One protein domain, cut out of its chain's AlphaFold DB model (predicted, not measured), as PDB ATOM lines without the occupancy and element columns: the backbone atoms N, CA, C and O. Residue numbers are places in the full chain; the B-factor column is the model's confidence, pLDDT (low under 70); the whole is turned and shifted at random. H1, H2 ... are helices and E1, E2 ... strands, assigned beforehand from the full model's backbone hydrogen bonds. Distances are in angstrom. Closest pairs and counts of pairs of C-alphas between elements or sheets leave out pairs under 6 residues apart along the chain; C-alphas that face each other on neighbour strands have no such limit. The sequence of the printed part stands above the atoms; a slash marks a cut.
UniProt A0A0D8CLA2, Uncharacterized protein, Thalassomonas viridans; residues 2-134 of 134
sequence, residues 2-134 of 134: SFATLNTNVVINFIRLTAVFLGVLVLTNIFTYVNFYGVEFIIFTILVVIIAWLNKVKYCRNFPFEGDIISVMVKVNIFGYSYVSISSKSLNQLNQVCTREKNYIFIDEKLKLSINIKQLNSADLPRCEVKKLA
ATOM      1  N   SER A   2      49.591  47.755  -4.740       60.50
ATOM      2  CA  SER A   2      48.179  47.757  -5.151       60.50
ATOM      3  C   SER A   2      47.486  46.526  -4.574       60.50
ATOM      4  O   SER A   2      47.787  45.401  -4.962       60.50
ATOM      5  N   PHE A   3      46.588  46.743  -3.613       72.69
ATOM      6  CA  PHE A   3      45.712  45.696  -3.097       72.69
ATOM      7  C   PHE A   3      44.478  45.587  -3.985       72.69
ATOM      8  O   PHE A   3      43.892  46.600  -4.368       72.69
ATOM      9  N   ALA A   4      44.031  44.363  -4.244       77.69
ATOM     10  CA  ALA A   4      42.817  44.103  -4.990       77.69
ATOM     11  C   ALA A   4      41.746  43.498  -4.075       77.69
ATOM     12  O   ALA A   4      41.977  42.517  -3.371       77.69
ATOM     13  N   THR A   5      40.553  44.082  -4.084       80.38
ATOM     14  CA  THR A   5      39.419  43.604  -3.287       80.38
ATOM     15  C   THR A   5      38.952  42.233  -3.774       80.38
ATOM     16  O   THR A   5      38.775  42.032  -4.978       80.38
ATOM     17  N   LEU A   6      38.774  41.274  -2.869       77.75
ATOM     18  CA  LEU A   6      38.160  39.990  -3.190       77.75
ATOM     19  C   LEU A   6      36.640  40.181  -3.256       77.75
ATOM     20  O   LEU A   6      36.030  40.700  -2.322       77.75
ATOM     21  N   ASN A   7      36.024  39.745  -4.353       76.94
ATOM     22  CA  ASN A   7      34.595  39.937  -4.564       76.94
ATOM     23  C   ASN A   7      33.808  38.704  -4.125       76.94
ATOM     24  O   ASN A   7      34.268  37.564  -4.252       76.94
ATOM     25  N   THR A   8      32.590  38.933  -3.644       74.06
ATOM     26  CA  THR A   8      31.644  37.855  -3.368       74.06
ATOM     27  C   THR A   8      31.259  37.181  -4.675       74.06
ATOM     28  O   THR A   8      30.697  37.815  -5.568       74.06
ATOM     29  N   ASN A   9      31.538  35.886  -4.807       70.81
ATOM     30  CA  ASN A   9      31.232  35.169  -6.040       70.81
ATOM     31  C   ASN A   9      29.808  34.602  -5.990       70.81
ATOM     32  O   ASN A   9      29.576  33.468  -5.569       70.81
ATOM     33  N   VAL A  10      28.833  35.431  -6.372       69.62
ATOM     34  CA  VAL A  10      27.408  35.063  -6.386       69.62
ATOM     35  C   VAL A  10      27.158  33.869  -7.310       69.62
ATOM     36  O   VAL A  10      26.424  32.961  -6.932       69.62
ATOM     37  N   VAL A  11      27.835  33.819  -8.460       71.44
ATOM     38  CA  VAL A  11      27.663  32.770  -9.477       71.44
ATOM     39  C   VAL A  11      28.086  31.397  -8.952       71.44
ATOM     40  O   VAL A  11      27.310  30.451  -9.032       71.44
ATOM     41  N   ILE A  12      29.273  31.276  -8.344       72.31
ATOM     42  CA  ILE A  12      29.734  29.998  -7.763       72.31
ATOM     43  C   ILE A  12      28.784  29.518  -6.662       72.31
ATOM     44  O   ILE A  12      28.491  28.327  -6.555       72.31
ATOM     45  N   ASN A  13      28.291  30.445  -5.841       70.94
ATOM     46  CA  ASN A  13      27.350  30.109  -4.781       70.94
ATOM     47  C   ASN A  13      25.990  29.671  -5.333       70.94
ATOM     48  O   ASN A  13      25.389  28.757  -4.778       70.94
ATOM     49  N   PHE A  14      25.544  30.265  -6.441       73.06
ATOM     50  CA  PHE A  14      24.335  29.848  -7.143       73.06
ATOM     51  C   PHE A  14      24.488  28.445  -7.746       73.06
ATOM     52  O   PHE A  14      23.648  27.590  -7.504       73.06
ATOM     53  N   ILE A  15      25.605  28.159  -8.425       77.44
ATOM     54  CA  ILE A  15      25.900  26.819  -8.963       77.44
ATOM     55  C   ILE A  15      25.898  25.764  -7.846       77.44
ATOM     56  O   ILE A  15      25.319  24.691  -8.007       77.44
ATOM     57  N   ARG A  16      26.507  26.070  -6.691       71.62
ATOM     58  CA  ARG A  16      26.485  25.176  -5.521       71.62
ATOM     59  C   ARG A  16      25.078  24.960  -4.978       71.62
ATOM     60  O   ARG A  16      24.746  23.830  -4.637       71.62
ATOM     61  N   LEU A  17      24.263  26.012  -4.911       73.62
ATOM     62  CA  LEU A  17      22.869  25.905  -4.486       73.62
ATOM     63  C   LEU A  17      22.083  24.978  -5.424       73.62
ATOM     64  O   LEU A  17      21.397  24.080  -4.947       73.62
ATOM     65  N   THR A  18      22.246  25.132  -6.740       77.44
ATOM     66  CA  THR A  18      21.611  24.259  -7.738       77.44
ATOM     67  C   THR A  18      22.067  22.807  -7.598       77.44
ATOM     68  O   THR A  18      21.242  21.899  -7.640       77.44
ATOM     69  N   ALA A  19      23.363  22.566  -7.379       78.12
ATOM     70  CA  ALA A  19      23.892  21.218  -7.170       78.12
ATOM     71  C   ALA A  19      23.325  20.560  -5.901       78.12
ATOM     72  O   ALA A  19      22.967  19.385  -5.914       78.12
ATOM     73  N   VAL A  20      23.197  21.325  -4.815       75.50
ATOM     74  CA  VAL A  20      22.584  20.857  -3.564       75.50
ATOM     75  C   VAL A  20      21.106  20.550  -3.775       75.50
ATOM     76  O   VAL A  20      20.639  19.509  -3.327       75.50
ATOM     77  N   PHE A  21      20.385  21.408  -4.496       78.31
ATOM     78  CA  PHE A  21      18.978  21.190  -4.818       78.31
ATOM     79  C   PHE A  21      18.765  19.908  -5.637       78.31
ATOM     80  O   PHE A  21      17.889  19.110  -5.312       78.31
ATOM     81  N   LEU A  22      19.611  19.661  -6.644       80.06
ATOM     82  CA  LEU A  22      19.603  18.405  -7.402       80.06
ATOM     83  C   LEU A  22      19.902  17.195  -6.509       80.06
ATOM     84  O   LEU A  22      19.228  16.176  -6.622       80.06
ATOM     85  N   GLY A  23      20.872  17.310  -5.597       76.50
ATOM     86  CA  GLY A  23      21.180  16.257  -4.627       76.50
ATOM     87  C   GLY A  23      19.990  15.925  -3.726       76.50
ATOM     88  O   GLY A  23      19.652  14.754  -3.565       76.50
ATOM     89  N   VAL A  24      19.314  16.951  -3.200       74.75
ATOM     90  CA  VAL A  24      18.084  16.790  -2.413       74.75
ATOM     91  C   VAL A  24      17.004  16.098  -3.243       74.75
ATOM     92  O   VAL A  24      16.445  15.126  -2.762       74.75
ATOM     93  N   LEU A  25      16.759  16.512  -4.492       74.94
ATOM     94  CA  LEU A  25      15.768  15.875  -5.373       74.94
ATOM     95  C   LEU A  25      16.040  14.384  -5.619       74.94
ATOM     96  O   LEU A  25      15.114  13.573  -5.588       74.94
ATOM     97  N   VAL A  26      17.301  14.014  -5.858       76.81
ATOM     98  CA  VAL A  26      17.697  12.607  -6.030       76.81
ATOM     99  C   VAL A  26      17.443  11.819  -4.747       76.81
ATOM    100  O   VAL A  26      16.873  10.730  -4.803       76.81
ATOM    101  N   LEU A  27      17.813  12.380  -3.593       73.12
ATOM    102  CA  LEU A  27      17.550  11.772  -2.290       73.12
ATOM    103  C   LEU A  27      16.046  11.612  -2.050       73.12
ATOM    104  O   LEU A  27      15.631  10.529  -1.652       73.12
ATOM    105  N   THR A  28      15.224  12.617  -2.376       69.94
ATOM    106  CA  THR A  28      13.759  12.520  -2.319       69.94
ATOM    107  C   THR A  28      13.270  11.311  -3.102       69.94
ATOM    108  O   THR A  28      12.593  10.476  -2.525       69.94
ATOM    109  N   ASN A  29      13.669  11.157  -4.372       69.44
ATOM    110  CA  ASN A  29      13.244  10.026  -5.205       69.44
ATOM    111  C   ASN A  29      13.622   8.661  -4.611       69.44
ATOM    112  O   ASN A  29      12.833   7.720  -4.696       69.44
ATOM    113  N   ILE A  30      14.801   8.553  -3.991       71.75
ATOM    114  CA  ILE A  30      15.229   7.332  -3.295       71.75
ATOM    115  C   ILE A  30      14.344   7.086  -2.064       71.75
ATOM    116  O   ILE A  30      13.862   5.974  -1.872       71.75
ATOM    117  N   PHE A  31      14.073   8.111  -1.252       68.19
ATOM    118  CA  PHE A  31      13.239   7.983  -0.052       68.19
ATOM    119  C   PHE A  31      11.770   7.657  -0.364       68.19
ATOM    120  O   PHE A  31      11.171   6.847   0.347       68.19
ATOM    121  N   THR A  32      11.216   8.199  -1.454       63.78
ATOM    122  CA  THR A  32       9.877   7.858  -1.971       63.78
ATOM    123  C   THR A  32       9.770   6.364  -2.291       63.78
ATOM    124  O   THR A  32       8.739   5.746  -2.032       63.78
ATOM    125  N   TYR A  33      10.849   5.762  -2.806       64.81
ATOM    126  CA  TYR A  33      10.917   4.334  -3.132       64.81
ATOM    127  C   TYR A  33      11.010   3.436  -1.884       64.81
ATOM    128  O   TYR A  33      10.561   2.294  -1.902       64.81
ATOM    129  N   VAL A  34      11.564   3.956  -0.784       67.06
ATOM    130  CA  VAL A  34      11.772   3.230   0.486       67.06
ATOM    131  C   VAL A  34      10.593   3.425   1.469       67.06
ATOM    132  O   VAL A  34      10.622   2.903   2.578       67.06
ATOM    133  N   ASN A  35       9.519   4.125   1.069       62.97
ATOM    134  CA  ASN A  35       8.350   4.454   1.909       62.97
ATOM    135  C   ASN A  35       8.684   5.245   3.192       62.97
ATOM    136  O   ASN A  35       8.006   5.121   4.213       62.97
ATOM    137  N   PHE A  36       9.707   6.100   3.147       59.22
ATOM    138  CA  PHE A  36      10.106   6.931   4.285       59.22
ATOM    139  C   PHE A  36       9.369   8.288   4.251       59.22
ATOM    140  O   PHE A  36       9.921   9.302   3.833       59.22
ATOM    141  N   TYR A  37       8.092   8.311   4.653       59.25
ATOM    142  CA  TYR A  37       7.218   9.504   4.606       59.25
ATOM    143  C   TYR A  37       7.046  10.191   5.972       59.25
ATOM    144  O   TYR A  37       5.933  10.517   6.384       59.25
ATOM    145  N   GLY A  38       8.146  10.384   6.702       66.19
ATOM    146  CA  GLY A  38       8.136  10.934   8.059       66.19
ATOM    147  C   GLY A  38       8.738  12.334   8.197       66.19
ATOM    148  O   GLY A  38       9.348  12.891   7.279       66.19
ATOM    149  N   VAL A  39       8.606  12.889   9.406       70.50
ATOM    150  CA  VAL A  39       9.253  14.140   9.850       70.50
ATOM    151  C   VAL A  39      10.778  14.077   9.671       70.50
ATOM    152  O   VAL A  39      11.414  15.115   9.467       70.50
ATOM    153  N   GLU A  40      11.376  12.881   9.664       68.88
ATOM    154  CA  GLU A  40      12.815  12.709   9.450       68.88
ATOM    155  C   GLU A  40      13.283  13.243   8.089       68.88
ATOM    156  O   GLU A  40      14.367  13.822   8.002       68.88
ATOM    157  N   PHE A  41      12.467  13.123   7.036       71.31
ATOM    158  CA  PHE A  41      12.813  13.626   5.702       71.31
ATOM    159  C   PHE A  41      12.868  15.163   5.658       71.31
ATOM    160  O   PHE A  41      13.760  15.755   5.039       71.31
ATOM    161  N   ILE A  42      11.946  15.822   6.367       72.38
ATOM    162  CA  ILE A  42      11.920  17.285   6.504       72.38
ATOM    163  C   ILE A  42      13.166  17.753   7.264       72.38
ATOM    164  O   ILE A  42      13.861  18.663   6.807       72.38
ATOM    165  N   ILE A  43      13.492  17.095   8.383       75.31
ATOM    166  CA  ILE A  43      14.688  17.397   9.183       75.31
ATOM    167  C   ILE A  43      15.958  17.227   8.342       75.31
ATOM    168  O   ILE A  43      16.808  18.116   8.334       75.31
ATOM    169  N   PHE A  44      16.070  16.126   7.597       75.19
ATOM    170  CA  PHE A  44      17.217  15.847   6.734       75.19
ATOM    171  C   PHE A  44      17.383  16.905   5.635       75.19
ATOM    172  O   PHE A  44      18.480  17.431   5.440       75.19
ATOM    173  N   THR A  45      16.291  17.286   4.967       74.25
ATOM    174  CA  THR A  45      16.310  18.315   3.916       74.25
ATOM    175  C   THR A  45      16.766  19.669   4.464       74.25
ATOM    176  O   THR A  45      17.644  20.310   3.882       74.25
ATOM    177  N   ILE A  46      16.230  20.089   5.616       78.12
ATOM    178  CA  ILE A  46      16.635  21.332   6.291       78.12
ATOM    179  C   ILE A  46      18.125  21.288   6.661       78.12
ATOM    180  O   ILE A  46      18.848  22.252   6.408       78.12
ATOM    181  N   LEU A  47      18.610  20.163   7.193       77.56
ATOM    182  CA  LEU A  47      20.023  19.962   7.527       77.56
ATOM    183  C   LEU A  47      20.935  20.115   6.307       77.56
ATOM    184  O   LEU A  47      21.932  20.832   6.378       77.56
ATOM    185  N   VAL A  48      20.580  19.500   5.176       74.56
ATOM    186  CA  VAL A  48      21.349  19.599   3.926       74.56
ATOM    187  C   VAL A  48      21.388  21.040   3.413       74.56
ATOM    188  O   VAL A  48      22.459  21.529   3.049       74.56
ATOM    189  N   VAL A  49      20.255  21.751   3.436       72.25
ATOM    190  CA  VAL A  49      20.178  23.163   3.025       72.25
ATOM    191  C   VAL A  49      21.029  24.052   3.932       72.25
ATOM    192  O   VAL A  49      21.776  24.893   3.429       72.25
ATOM    193  N   ILE A  50      20.981  23.841   5.252       72.94
ATOM    194  CA  ILE A  50      21.830  24.557   6.210       72.94
ATOM    195  C   ILE A  50      23.301  24.272   5.893       72.94
ATOM    196  O   ILE A  50      24.045  25.200   5.602       72.94
ATOM    197  N   ILE A  51      23.732  23.009   5.849       69.62
ATOM    198  CA  ILE A  51      25.135  22.637   5.589       69.62
ATOM    199  C   ILE A  51      25.642  23.219   4.257       69.62
ATOM    200  O   ILE A  51      26.780  23.694   4.175       69.62
ATOM    201  N   ALA A  52      24.803  23.225   3.221       67.12
ATOM    202  CA  ALA A  52      25.113  23.820   1.927       67.12
ATOM    203  C   ALA A  52      25.283  25.340   1.994       67.12
ATOM    204  O   ALA A  52      26.266  25.879   1.476       67.12
ATOM    205  N   TRP A  53      24.355  26.030   2.659       67.88
ATOM    206  CA  TRP A  53      24.417  27.475   2.860       67.88
ATOM    207  C   TRP A  53      25.630  27.885   3.704       67.88
ATOM    208  O   TRP A  53      26.245  28.922   3.455       67.88
ATOM    209  N   LEU A  54      26.024  27.045   4.662       65.00
ATOM    210  CA  LEU A  54      27.177  27.275   5.532       65.00
ATOM    211  C   LEU A  54      28.525  27.065   4.832       65.00
ATOM    212  O   LEU A  54      29.518  27.668   5.230       65.00
ATOM    213  N   ASN A  55      28.574  26.271   3.761       63.28
ATOM    214  CA  ASN A  55      29.779  26.051   2.954       63.28
ATOM    215  C   ASN A  55      29.872  27.006   1.750       63.28
ATOM    216  O   ASN A  55      30.373  26.646   0.675       63.28
ATOM    217  N   LYS A  56      29.390  28.242   1.907       66.88
ATOM    218  CA  LYS A  56      29.426  29.270   0.863       66.88
ATOM    219  C   LYS A  56      30.865  29.717   0.581       66.88
ATOM    220  O   LYS A  56      31.662  29.955   1.491       66.88
ATOM    221  N   VAL A  57      31.207  29.876  -0.697       67.31
ATOM    222  CA  VAL A  57      32.443  30.567  -1.087       67.31
ATOM    223  C   VAL A  57      32.189  32.053  -0.879       67.31
ATOM    224  O   VAL A  57      31.439  32.677  -1.631       67.31
ATOM    225  N   LYS A  58      32.762  32.617   0.185       71.94
ATOM    226  CA  LYS A  58      32.469  33.993   0.583       71.94
ATOM    227  C   LYS A  58      33.152  34.981  -0.352       71.94
ATOM    228  O   LYS A  58      32.501  35.923  -0.781       71.94
ATOM    229  N   TYR A  59      34.398  34.718  -0.742       80.62
ATOM    230  CA  TYR A  59      35.135  35.591  -1.651       80.62
ATOM    231  C   TYR A  59      35.987  34.804  -2.648       80.62
ATOM    232  O   TYR A  59      36.502  33.737  -2.324       80.62
ATOM    233  N   CYS A  60      36.136  35.317  -3.868       83.06
ATOM    234  CA  CYS A  60      37.009  34.734  -4.885       83.06
ATOM    235  C   CYS A  60      37.546  35.821  -5.819       83.06
ATOM    236  O   CYS A  60      36.813  36.742  -6.189       83.06
ATOM    237  N   ARG A  61      38.815  35.706  -6.220       84.25
ATOM    238  CA  ARG A  61      39.389  36.515  -7.297       84.25
ATOM    239  C   ARG A  61      40.520  35.778  -7.999       84.25
ATOM    240  O   ARG A  61      41.305  35.077  -7.368       84.25
ATOM    241  N   ASN A  62      40.603  36.008  -9.302       84.62
ATOM    242  CA  ASN A  62      41.682  35.529 -10.148       84.62
ATOM    243  C   ASN A  62      42.680  36.664 -10.393       84.62
ATOM    244  O   ASN A  62      42.279  37.803 -10.644       84.62
ATOM    245  N   PHE A  63      43.965  36.338 -10.329       83.25
ATOM    246  CA  PHE A  63      45.079  37.256 -10.512       83.25
ATOM    247  C   PHE A  63      45.980  36.742 -11.636       83.25
ATOM    248  O   PHE A  63      46.374  35.577 -11.590       83.25
ATOM    249  N   PRO A  64      46.317  37.571 -12.638       81.38
ATOM    250  CA  PRO A  64      47.344  37.212 -13.605       81.38
ATOM    251  C   PRO A  64      48.719  37.209 -12.919       81.38
ATOM    252  O   PRO A  64      49.056  38.155 -12.206       81.38
ATOM    253  N   PHE A  65      49.508  36.157 -13.133       80.00
ATOM    254  CA  PHE A  65      50.852  36.005 -12.578       80.00
ATOM    255  C   PHE A  65      51.749  35.248 -13.563       80.00
ATOM    256  O   PHE A  65      51.521  34.073 -13.818       80.00
ATOM    257  N   GLU A  66      52.749  35.929 -14.133       73.44
ATOM    258  CA  GLU A  66      53.778  35.347 -15.024       73.44
ATOM    259  C   GLU A  66      53.249  34.430 -16.147       73.44
ATOM    260  O   GLU A  66      53.852  33.417 -16.482       73.44
ATOM    261  N   GLY A  67      52.111  34.790 -16.749       76.25
ATOM    262  CA  GLY A  67      51.480  34.003 -17.817       76.25
ATOM    263  C   GLY A  67      50.533  32.898 -17.333       76.25
ATOM    264  O   GLY A  67      49.889  32.257 -18.158       76.25
ATOM    265  N   ASP A  68      50.385  32.720 -16.020       79.44
ATOM    266  CA  ASP A  68      49.376  31.869 -15.383       79.44
ATOM    267  C   ASP A  68      48.313  32.712 -14.643       79.44
ATOM    268  O   ASP A  68      48.415  33.936 -14.509       79.44
ATOM    269  N   ILE A  69      47.250  32.056 -14.179       83.75
ATOM    270  CA  ILE A  69      46.164  32.656 -13.408       83.75
ATOM    271  C   ILE A  69      46.125  32.014 -12.025       83.75
ATOM    272  O   ILE A  69      45.769  30.845 -11.874       83.75
ATOM    273  N   ILE A  70      46.411  32.811 -10.999       84.31
ATOM    274  CA  ILE A  70      46.276  32.413  -9.601       84.31
ATOM    275  C   ILE A  70      44.859  32.742  -9.138       84.31
ATOM    276  O   ILE A  70      44.463  33.906  -9.074       84.31
ATOM    277  N   SER A  71      44.087  31.718  -8.796       84.31
ATOM    278  CA  SER A  71      42.779  31.859  -8.166       84.31
ATOM    279  C   SER A  71      42.918  31.779  -6.651       84.31
ATOM    280  O   SER A  71      43.422  30.790  -6.114       84.31
ATOM    281  N   VAL A  72      42.460  32.825  -5.966       84.88
ATOM    282  CA  VAL A  72      42.386  32.892  -4.507       84.88
ATOM    283  C   VAL A  72      40.920  32.839  -4.106       84.88
ATOM    284  O   VAL A  72      40.134  33.722  -4.453       84.88
ATOM    285  N   MET A  73      40.550  31.804  -3.360       83.75
ATOM    286  CA  MET A  73      39.202  31.571  -2.856       83.75
ATOM    287  C   MET A  73      39.198  31.566  -1.332       83.75
ATOM    288  O   MET A  73      40.027  30.920  -0.706       83.75
ATOM    289  N   VAL A  74      38.221  32.231  -0.730       82.25
ATOM    290  CA  VAL A  74      38.014  32.265   0.718       82.25
ATOM    291  C   VAL A  74      36.632  31.706   1.025       82.25
ATOM    292  O   VAL A  74      35.610  32.251   0.594       82.25
ATOM    293  N   LYS A  75      36.591  30.614   1.785       80.56
ATOM    294  CA  LYS A  75      35.368  30.051   2.372       80.56
ATOM    295  C   LYS A  75      35.338  30.419   3.846       80.56
ATOM    296  O   LYS A  75      36.389  30.466   4.470       80.56
ATOM    297  N   VAL A  76      34.162  30.658   4.407       74.19
ATOM    298  CA  VAL A  76      34.027  30.969   5.835       74.19
ATOM    299  C   VAL A  76      32.996  30.034   6.435       74.19
ATOM    300  O   VAL A  76      31.931  29.869   5.846       74.19
ATOM    301  N   ASN A  77      33.313  29.420   7.575       71.62
ATOM    302  CA  ASN A  77      32.370  28.577   8.308       71.62
ATOM    303  C   ASN A  77      31.637  29.355   9.417       71.62
ATOM    304  O   ASN A  77      31.974  30.494   9.742       71.62
ATOM    305  N   ILE A  78      30.654  28.700  10.044       66.19
ATOM    306  CA  ILE A  78      29.857  29.261  11.152       66.19
ATOM    307  C   ILE A  78      30.669  29.640  12.387       66.19
ATOM    308  O   ILE A  78      30.287  30.540  13.124       66.19
ATOM    309  N   PHE A  79      31.797  28.973  12.609       66.69
ATOM    310  CA  PHE A  79      32.658  29.190  13.767       66.69
ATOM    311  C   PHE A  79      33.699  30.295  13.520       66.69
ATOM    312  O   PHE A  79      34.660  30.421  14.288       66.69
ATOM    313  N   GLY A  80      33.542  31.058  12.429       66.12
ATOM    314  CA  GLY A  80      34.408  32.173  12.051       66.12
ATOM    315  C   GLY A  80      35.766  31.760  11.480       66.12
ATOM    316  O   GLY A  80      36.652  32.607  11.359       66.12
ATOM    317  N   TYR A  81      35.968  30.483  11.139       74.06
ATOM    318  CA  TYR A  81      37.174  30.059  10.430       74.06
ATOM    319  C   TYR A  81      37.065  30.426   8.960       74.06
ATOM    320  O   TYR A  81      36.061  30.136   8.306       74.06
ATOM    321  N   SER A  82      38.140  31.010   8.447       78.56
ATOM    322  CA  SER A  82      38.347  31.237   7.029       78.56
ATOM    323  C   SER A  82      39.250  30.144   6.461       78.56
ATOM    324  O   SER A  82      40.340  29.894   6.969       78.56
ATOM    325  N   TYR A  83      38.803  29.506   5.386       81.19
ATOM    326  CA  TYR A  83      39.582  28.559   4.600       81.19
ATOM    327  C   TYR A  83      39.991  29.247   3.306       81.19
ATOM    328  O   TYR A  83      39.158  29.483   2.423       81.19
ATOM    329  N   VAL A  84      41.269  29.589   3.218       82.88
ATOM    330  CA  VAL A  84      41.876  30.201   2.042       82.88
ATOM    331  C   VAL A  84      42.407  29.083   1.160       82.88
ATOM    332  O   VAL A  84      43.238  28.290   1.582       82.88
ATOM    333  N   SER A  85      41.907  29.012  -0.063       82.88
ATOM    334  CA  SER A  85      42.316  28.069  -1.091       82.88
ATOM    335  C   SER A  85      43.003  28.840  -2.204       82.88
ATOM    336  O   SER A  85      42.413  29.760  -2.771       82.88
ATOM    337  N   ILE A  86      44.226  28.446  -2.531       84.12
ATOM    338  CA  ILE A  86      45.024  29.031  -3.607       84.12
ATOM    339  C   ILE A  86      45.251  27.943  -4.654       84.12
ATOM    340  O   ILE A  86      45.668  26.833  -4.329       84.12
ATOM    341  N   SER A  87      44.950  28.253  -5.911       83.44
ATOM    342  CA  SER A  87      45.139  27.329  -7.029       83.44
ATOM    343  C   SER A  87      45.610  28.072  -8.268       83.44
ATOM    344  O   SER A  87      45.057  29.122  -8.590       83.44
ATOM    345  N   SER A  88      46.553  27.500  -9.006       80.69
ATOM    346  CA  SER A  88      46.874  27.896 -10.381       80.69
ATOM    347  C   SER A  88      47.220  26.651 -11.199       80.69
ATOM    348  O   SER A  88      47.367  25.567 -10.627       80.69
ATOM    349  N   LYS A  89      47.330  26.778 -12.527       73.62
ATOM    350  CA  LYS A  89      47.715  25.639 -13.376       73.62
ATOM    351  C   LYS A  89      49.153  25.203 -13.106       73.62
ATOM    352  O   LYS A  89      49.421  24.009 -13.063       73.62
ATOM    353  N   SER A  90      50.048  26.157 -12.868       70.31
ATOM    354  CA  SER A  90      51.456  25.903 -12.550       70.31
ATOM    355  C   SER A  90      51.671  25.357 -11.138       70.31
ATOM    356  O   SER A  90      52.678  24.702 -10.883       70.31
ATOM    357  N   LEU A  91      50.735  25.602 -10.216       66.81
ATOM    358  CA  LEU A  91      50.876  25.203  -8.817       66.81
ATOM    359  C   LEU A  91      50.793  23.685  -8.598       66.81
ATOM    360  O   LEU A  91      51.311  23.231  -7.586       66.81
ATOM    361  N   ASN A  92      50.187  22.899  -9.505       59.31
ATOM    362  CA  ASN A  92      49.956  21.434  -9.425       59.31
ATOM    363  C   ASN A  92      49.329  20.891  -8.113       59.31
ATOM    364  O   ASN A  92      48.897  19.742  -8.061       59.31
ATOM    365  N   GLN A  93      49.221  21.708  -7.068       63.44
ATOM    366  CA  GLN A  93      48.675  21.425  -5.756       63.44
ATOM    367  C   GLN A  93      47.783  22.583  -5.323       63.44
ATOM    368  O   GLN A  93      48.064  23.765  -5.527       63.44
ATOM    369  N   LEU A  94      46.658  22.203  -4.733       63.03
ATOM    370  CA  LEU A  94      45.646  23.112  -4.236       63.03
ATOM    371  C   LEU A  94      45.973  23.385  -2.767       63.03
ATOM    372  O   LEU A  94      45.625  22.597  -1.889       63.03
ATOM    373  N   ASN A  95      46.688  24.479  -2.512       71.69
ATOM    374  CA  ASN A  95      47.119  24.823  -1.162       71.69
ATOM    375  C   ASN A  95      45.945  25.429  -0.397       71.69
ATOM    376  O   ASN A  95      45.397  26.468  -0.779       71.69
ATOM    377  N   GLN A  96      45.540  24.751   0.676       73.50
ATOM    378  CA  GLN A  96      44.477  25.198   1.565       73.50
ATOM    379  C   GLN A  96      45.053  25.522   2.929       73.50
ATOM    380  O   GLN A  96      45.741  24.700   3.529       73.50
ATOM    381  N   VAL A  97      44.719  26.701   3.441       76.50
ATOM    382  CA  VAL A  97      45.070  27.096   4.800       76.50
ATOM    383  C   VAL A  97      43.822  27.509   5.557       76.50
ATOM    384  O   VAL A  97      42.988  28.273   5.070       76.50
ATOM    385  N   CYS A  98      43.688  26.955   6.757       76.12
ATOM    386  CA  CYS A  98      42.638  27.282   7.706       76.12
ATOM    387  C   CYS A  98      43.182  28.320   8.687       76.12
ATOM    388  O   CYS A  98      44.192  28.074   9.342       76.12
ATOM    389  N   THR A  99      42.525  29.471   8.800       75.81
ATOM    390  CA  THR A  99      42.927  30.513   9.745       75.81
ATOM    391  C   THR A  99      41.727  31.234  10.350       75.81
ATOM    392  O   THR A  99      40.665  31.372   9.740       75.81
ATOM    393  N   ARG A 100      41.900  31.695  11.591       70.94
ATOM    394  CA  ARG A 100      41.008  32.657  12.259       70.94
ATOM    395  C   ARG A 100      41.564  34.077  12.228       70.94
ATOM    396  O   ARG A 100      40.886  35.012  12.655       70.94
ATOM    397  N   GLU A 101      42.796  34.234  11.762       77.06
ATOM    398  CA  GLU A 101      43.484  35.509  11.756       77.06
ATOM    399  C   GLU A 101      42.832  36.471  10.768       77.06
ATOM    400  O   GLU A 101      42.334  36.101   9.703       77.06
ATOM    401  N   LYS A 102      42.839  37.754  11.138       74.81
ATOM    402  CA  LYS A 102      42.314  38.813  10.275       74.81
ATOM    403  C   LYS A 102      43.210  39.040   9.063       74.81
ATOM    404  O   LYS A 102      42.707  39.491   8.041       74.81
ATOM    405  N   ASN A 103      44.500  38.746   9.185       79.06
ATOM    406  CA  ASN A 103      45.488  38.889   8.128       79.06
ATOM    407  C   ASN A 103      46.162  37.542   7.915       79.06
ATOM    408  O   ASN A 103      46.413  36.832   8.878       79.06
ATOM    409  N   TYR A 104      46.454  37.213   6.668       81.12
ATOM    410  CA  TYR A 104      47.051  35.948   6.292       81.12
ATOM    411  C   TYR A 104      48.098  36.184   5.211       81.12
ATOM    412  O   TYR A 104      47.847  36.916   4.252       81.12
ATOM    413  N   ILE A 105      49.267  35.570   5.369       82.06
ATOM    414  CA  ILE A 105      50.359  35.660   4.405       82.06
ATOM    415  C   ILE A 105      50.751  34.240   4.020       82.06
ATOM    416  O   ILE A 105      51.139  33.441   4.866       82.06
ATOM    417  N   PHE A 106      50.651  33.949   2.732       82.62
ATOM    418  CA  PHE A 106      51.178  32.739   2.127       82.62
ATOM    419  C   PHE A 106      52.445  33.088   1.356       82.62
ATOM    420  O   PHE A 106      52.441  34.039   0.574       82.62
ATOM    421  N   ILE A 107      53.510  32.323   1.575       80.19
ATOM    422  CA  ILE A 107      54.797  32.482   0.903       80.19
ATOM    423  C   ILE A 107      55.171  31.116   0.334       80.19
ATOM    424  O   ILE A 107      55.241  30.139   1.075       80.19
ATOM    425  N   ASP A 108      55.397  31.060  -0.972       78.81
ATOM    426  CA  ASP A 108      55.945  29.897  -1.660       78.81
ATOM    427  C   ASP A 108      57.284  30.290  -2.285       78.81
ATOM    428  O   ASP A 108      57.342  31.039  -3.265       78.81
ATOM    429  N   GLU A 109      58.372  29.806  -1.688       76.31
ATOM    430  CA  GLU A 109      59.732  30.105  -2.137       76.31
ATOM    431  C   GLU A 109      60.065  29.446  -3.480       76.31
ATOM    432  O   GLU A 109      60.823  30.015  -4.266       76.31
ATOM    433  N   LYS A 110      59.468  28.286  -3.793       75.12
ATOM    434  CA  LYS A 110      59.735  27.566  -5.050       75.12
ATOM    435  C   LYS A 110      59.152  28.310  -6.241       75.12
ATOM    436  O   LYS A 110      59.786  28.396  -7.288       75.12
ATOM    437  N   LEU A 111      57.953  28.858  -6.068       70.69
ATOM    438  CA  LEU A 111      57.259  29.632  -7.097       70.69
ATOM    439  C   LEU A 111      57.539  31.135  -7.014       70.69
ATOM    440  O   LEU A 111      56.947  31.906  -7.769       70.69
ATOM    441  N   LYS A 112      58.421  31.565  -6.097       78.06
ATOM    442  CA  LYS A 112      58.690  32.977  -5.800       78.06
ATOM    443  C   LYS A 112      57.394  33.788  -5.654       78.06
ATOM    444  O   LYS A 112      57.258  34.867  -6.226       78.06
ATOM    445  N   LEU A 113      56.423  33.268  -4.910       80.25
ATOM    446  CA  LEU A 113      55.075  33.822  -4.811       80.25
ATOM    447  C   LEU A 113      54.764  34.225  -3.371       80.25
ATOM    448  O   LEU A 113      54.950  33.447  -2.441       80.25
ATOM    449  N   SER A 114      54.219  35.423  -3.185       81.06
ATOM    450  CA  SER A 114      53.631  35.848  -1.916       81.06
ATOM    451  C   SER A 114      52.202  36.337  -2.118       81.06
ATOM    452  O   SER A 114      51.921  37.146  -3.003       81.06
ATOM    453  N   ILE A 115      51.286  35.827  -1.297       82.00
ATOM    454  CA  ILE A 115      49.875  36.209  -1.292       82.00
ATOM    455  C   ILE A 115      49.548  36.745   0.095       82.00
ATOM    456  O   ILE A 115      49.622  36.018   1.082       82.00
ATOM    457  N   ASN A 116      49.187  38.021   0.169       83.25
ATOM    458  CA  ASN A 116      48.829  38.695   1.409       83.25
ATOM    459  C   ASN A 116      47.346  39.060   1.384       83.25
ATOM    460  O   ASN A 116      46.908  39.842   0.540       83.25
ATOM    461  N   ILE A 117      46.578  38.504   2.315       83.81
ATOM    462  CA  ILE A 117      45.156  38.779   2.483       83.81
ATOM    463  C   ILE A 117      44.965  39.541   3.788       83.81
ATOM    464  O   ILE A 117      45.338  39.067   4.858       83.81
ATOM    465  N   LYS A 118      44.332  40.707   3.710       83.19
ATOM    466  CA  LYS A 118      43.961  41.527   4.861       83.19
ATOM    467  C   LYS A 118      42.455  41.515   5.068       83.19
ATOM    468  O   LYS A 118      41.693  41.574   4.104       83.19
ATOM    469  N   GLN A 119      42.063  41.535   6.340       77.12
ATOM    470  CA  GLN A 119      40.689  41.703   6.816       77.12
ATOM    471  C   GLN A 119      39.704  40.578   6.413       77.12
ATOM    472  O   GLN A 119      38.611  40.842   5.932       77.12
ATOM    473  N   LEU A 120      40.051  39.304   6.647       69.06
ATOM    474  CA  LEU A 120      39.192  38.151   6.291       69.06
ATOM    475  C   LEU A 120      37.824  38.092   7.009       69.06
ATOM    476  O   LEU A 120      36.850  37.596   6.442       69.06
ATOM    477  N   ASN A 121      37.749  38.603   8.242       64.75
ATOM    478  CA  ASN A 121      36.602  38.454   9.151       64.75
ATOM    479  C   ASN A 121      35.959  39.799   9.568       64.75
ATOM    480  O   ASN A 121      35.336  39.881  10.624       64.75
ATOM    481  N   SER A 122      36.128  40.868   8.784       61.25
ATOM    482  CA  SER A 122      35.461  42.161   9.027       61.25
ATOM    483  C   SER A 122      34.175  42.323   8.212       61.25
ATOM    484  O   SER A 122      33.914  41.552   7.292       61.25
ATOM    485  N   ALA A 123      33.380  43.349   8.541       62.94
ATOM    486  CA  ALA A 123      32.259  43.795   7.707       62.94
ATOM    487  C   ALA A 123      32.728  44.285   6.321       62.94
ATOM    488  O   ALA A 123      31.994  44.161   5.341       62.94
ATOM    489  N   ASP A 124      33.968  44.774   6.236       68.81
ATOM    490  CA  ASP A 124      34.592  45.213   4.991       68.81
ATOM    491  C   ASP A 124      35.040  44.040   4.109       68.81
ATOM    492  O   ASP A 124      35.372  42.956   4.594       68.81
ATOM    493  N   LEU A 125      35.084  44.279   2.794       72.62
ATOM    494  CA  LEU A 125      35.564  43.311   1.809       72.62
ATOM    495  C   LEU A 125      37.070  43.037   1.995       72.62
ATOM    496  O   LEU A 125      37.856  43.991   2.038       72.62
ATOM    497  N   PRO A 126      37.508  41.762   2.023       79.75
ATOM    498  CA  PRO A 126      38.909  41.444   2.232       79.75
ATOM    499  C   PRO A 126      39.755  41.874   1.034       79.75
ATOM    500  O   PRO A 126      39.356  41.765  -0.129       79.75
ATOM    501  N   ARG A 127      40.957  42.362   1.327       81.38
ATOM    502  CA  ARG A 127      41.909  42.861   0.330       81.38
ATOM    503  C   ARG A 127      43.009  41.836   0.135       81.38
ATOM    504  O   ARG A 127      43.628  41.422   1.105       81.38
ATOM    505  N   CYS A 128      43.270  41.452  -1.105       83.62
ATOM    506  CA  CYS A 128      44.300  40.490  -1.462       83.62
ATOM    507  C   CYS A 128      45.361  41.157  -2.336       83.62
ATOM    508  O   CYS A 128      45.053  41.912  -3.256       83.62
ATOM    509  N   GLU A 129      46.617  40.864  -2.050       83.06
ATOM    510  CA  GLU A 129      47.772  41.273  -2.830       83.06
ATOM    511  C   GLU A 129      48.547  40.023  -3.234       83.06
ATOM    512  O   GLU A 129      48.771  39.140  -2.411       83.06
ATOM    513  N   VAL A 130      48.946  39.961  -4.502       79.69
ATOM    514  CA  VAL A 130      49.772  38.887  -5.054       79.69
ATOM    515  C   VAL A 130      51.061  39.520  -5.561       79.69
ATOM    516  O   VAL A 130      51.015  40.475  -6.337       79.69
ATOM    517  N   LYS A 131      52.204  39.028  -5.092       83.12
ATOM    518  CA  LYS A 131      53.531  39.579  -5.376       83.12
ATOM    519  C   LYS A 131      54.523  38.483  -5.708       83.12
ATOM    520  O   LYS A 131      54.475  37.399  -5.134       83.12
ATOM    521  N   LYS A 132      55.482  38.831  -6.558       78.50
ATOM    522  CA  LYS A 132      56.676  38.029  -6.796       78.50
ATOM    523  C   LYS A 132      57.700  38.265  -5.679       78.50
ATOM    524  O   LYS A 132      57.900  39.408  -5.268       78.50
ATOM    525  N   LEU A 133      58.327  37.202  -5.196       77.06
ATOM    526  CA  LEU A 133      59.493  37.253  -4.315       77.06
ATOM    527  C   LEU A 133      60.739  37.510  -5.175       77.06
ATOM    528  O   LEU A 133      60.883  36.910  -6.242       77.06
ATOM    529  N   ALA A 134      61.592  38.440  -4.742       67.94
ATOM    530  CA  ALA A 134      62.841  38.769  -5.432       67.94
ATOM    531  C   ALA A 134      63.797  37.564  -5.427       67.94
ATOM    532  O   ALA A 134      63.996  36.986  -4.340       67.94
TER     533      ALA A 134
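This is residues 2 to 134 of the 134 residues of an uncharacterized protein of Thalassomonas viridans (UniProt A0A0D8CLA2). A long helical hairpin, H1 and H2, makes an arm that runs away from a head of two antiparallel sheets set face to face as a sandwich. One sheet has E1, E2, E3 and E4 in that order and is twisted; the other has E5, E6 and E7, and residues 4 to 5 pair beside E7. The printed part has 133 residues, with two named helices followed by seven named strands, H1 H2 E1 E2 E3 E4 E5 E6 E7, in the class mixed, helices and strands. The whole is loose, with a radius of gyration of the C-alphas of 18.7 A, and a rod in outline, spanning 65 by 31 by 22 A.

Begin at residues 4 to 5, which pair antiparallel with residues 127 to 128 of E7, residues 127 to 132. Next come H1, residues 10 to 33, and H2, residues 39 to 54, a helical hairpin: they touch, H1 with its residues 16 to 24 alone, closest at the C-alphas of Val 20 and Ala 52, 6.7 A, at a shallow tilt of 18 degrees, opposite ways. Every O i to N i+4 pair in H1 and H2 is within hydrogen-bond range. E1, residues 57 to 65, E2, 68 to 76, E3, 82 to 87, and E4, 95 to 99, form a meander, each strand the antiparallel neighbour of the one before. Look for N 61 and O 72 at 3.0 A between E1 and E2, N 73 and O 85 at 2.8 A between E2 and E3, and N 84 and O 97 at 2.8 A between E3 and E4. H1 only grazes this sheet, with residues 10 to 16; H2 is not on it. E5, residues 103 to 108, E6, 113 to 118, and E7 form a second meander, with N 106 and O 115 at 2.8 A and N 116 and O 129 at 2.8 A. The facing parts of the two sheets are 9.6 A centre to centre, their strands at 28 degrees.

Find C-alpha 10 at (27.408, 35.063, -6.386); from there H1 runs 35.0 A to C-alpha 33 at (10.917, 4.334, -3.132). H2 is 22.6 A long, E1 22.4 A and E2 26.2 A. E7 ends at C-alpha 132, (56.676, 38.029, -6.796).

The C-alphas farthest apart are those of Asn 35 and Ala 134, 64.8 A. The printed part has no cut, and no link is long. The mean pLDDT of the printed part is 74.6; among the residues under 70 are 31 to 38, 51 to 57 and 120 to 124.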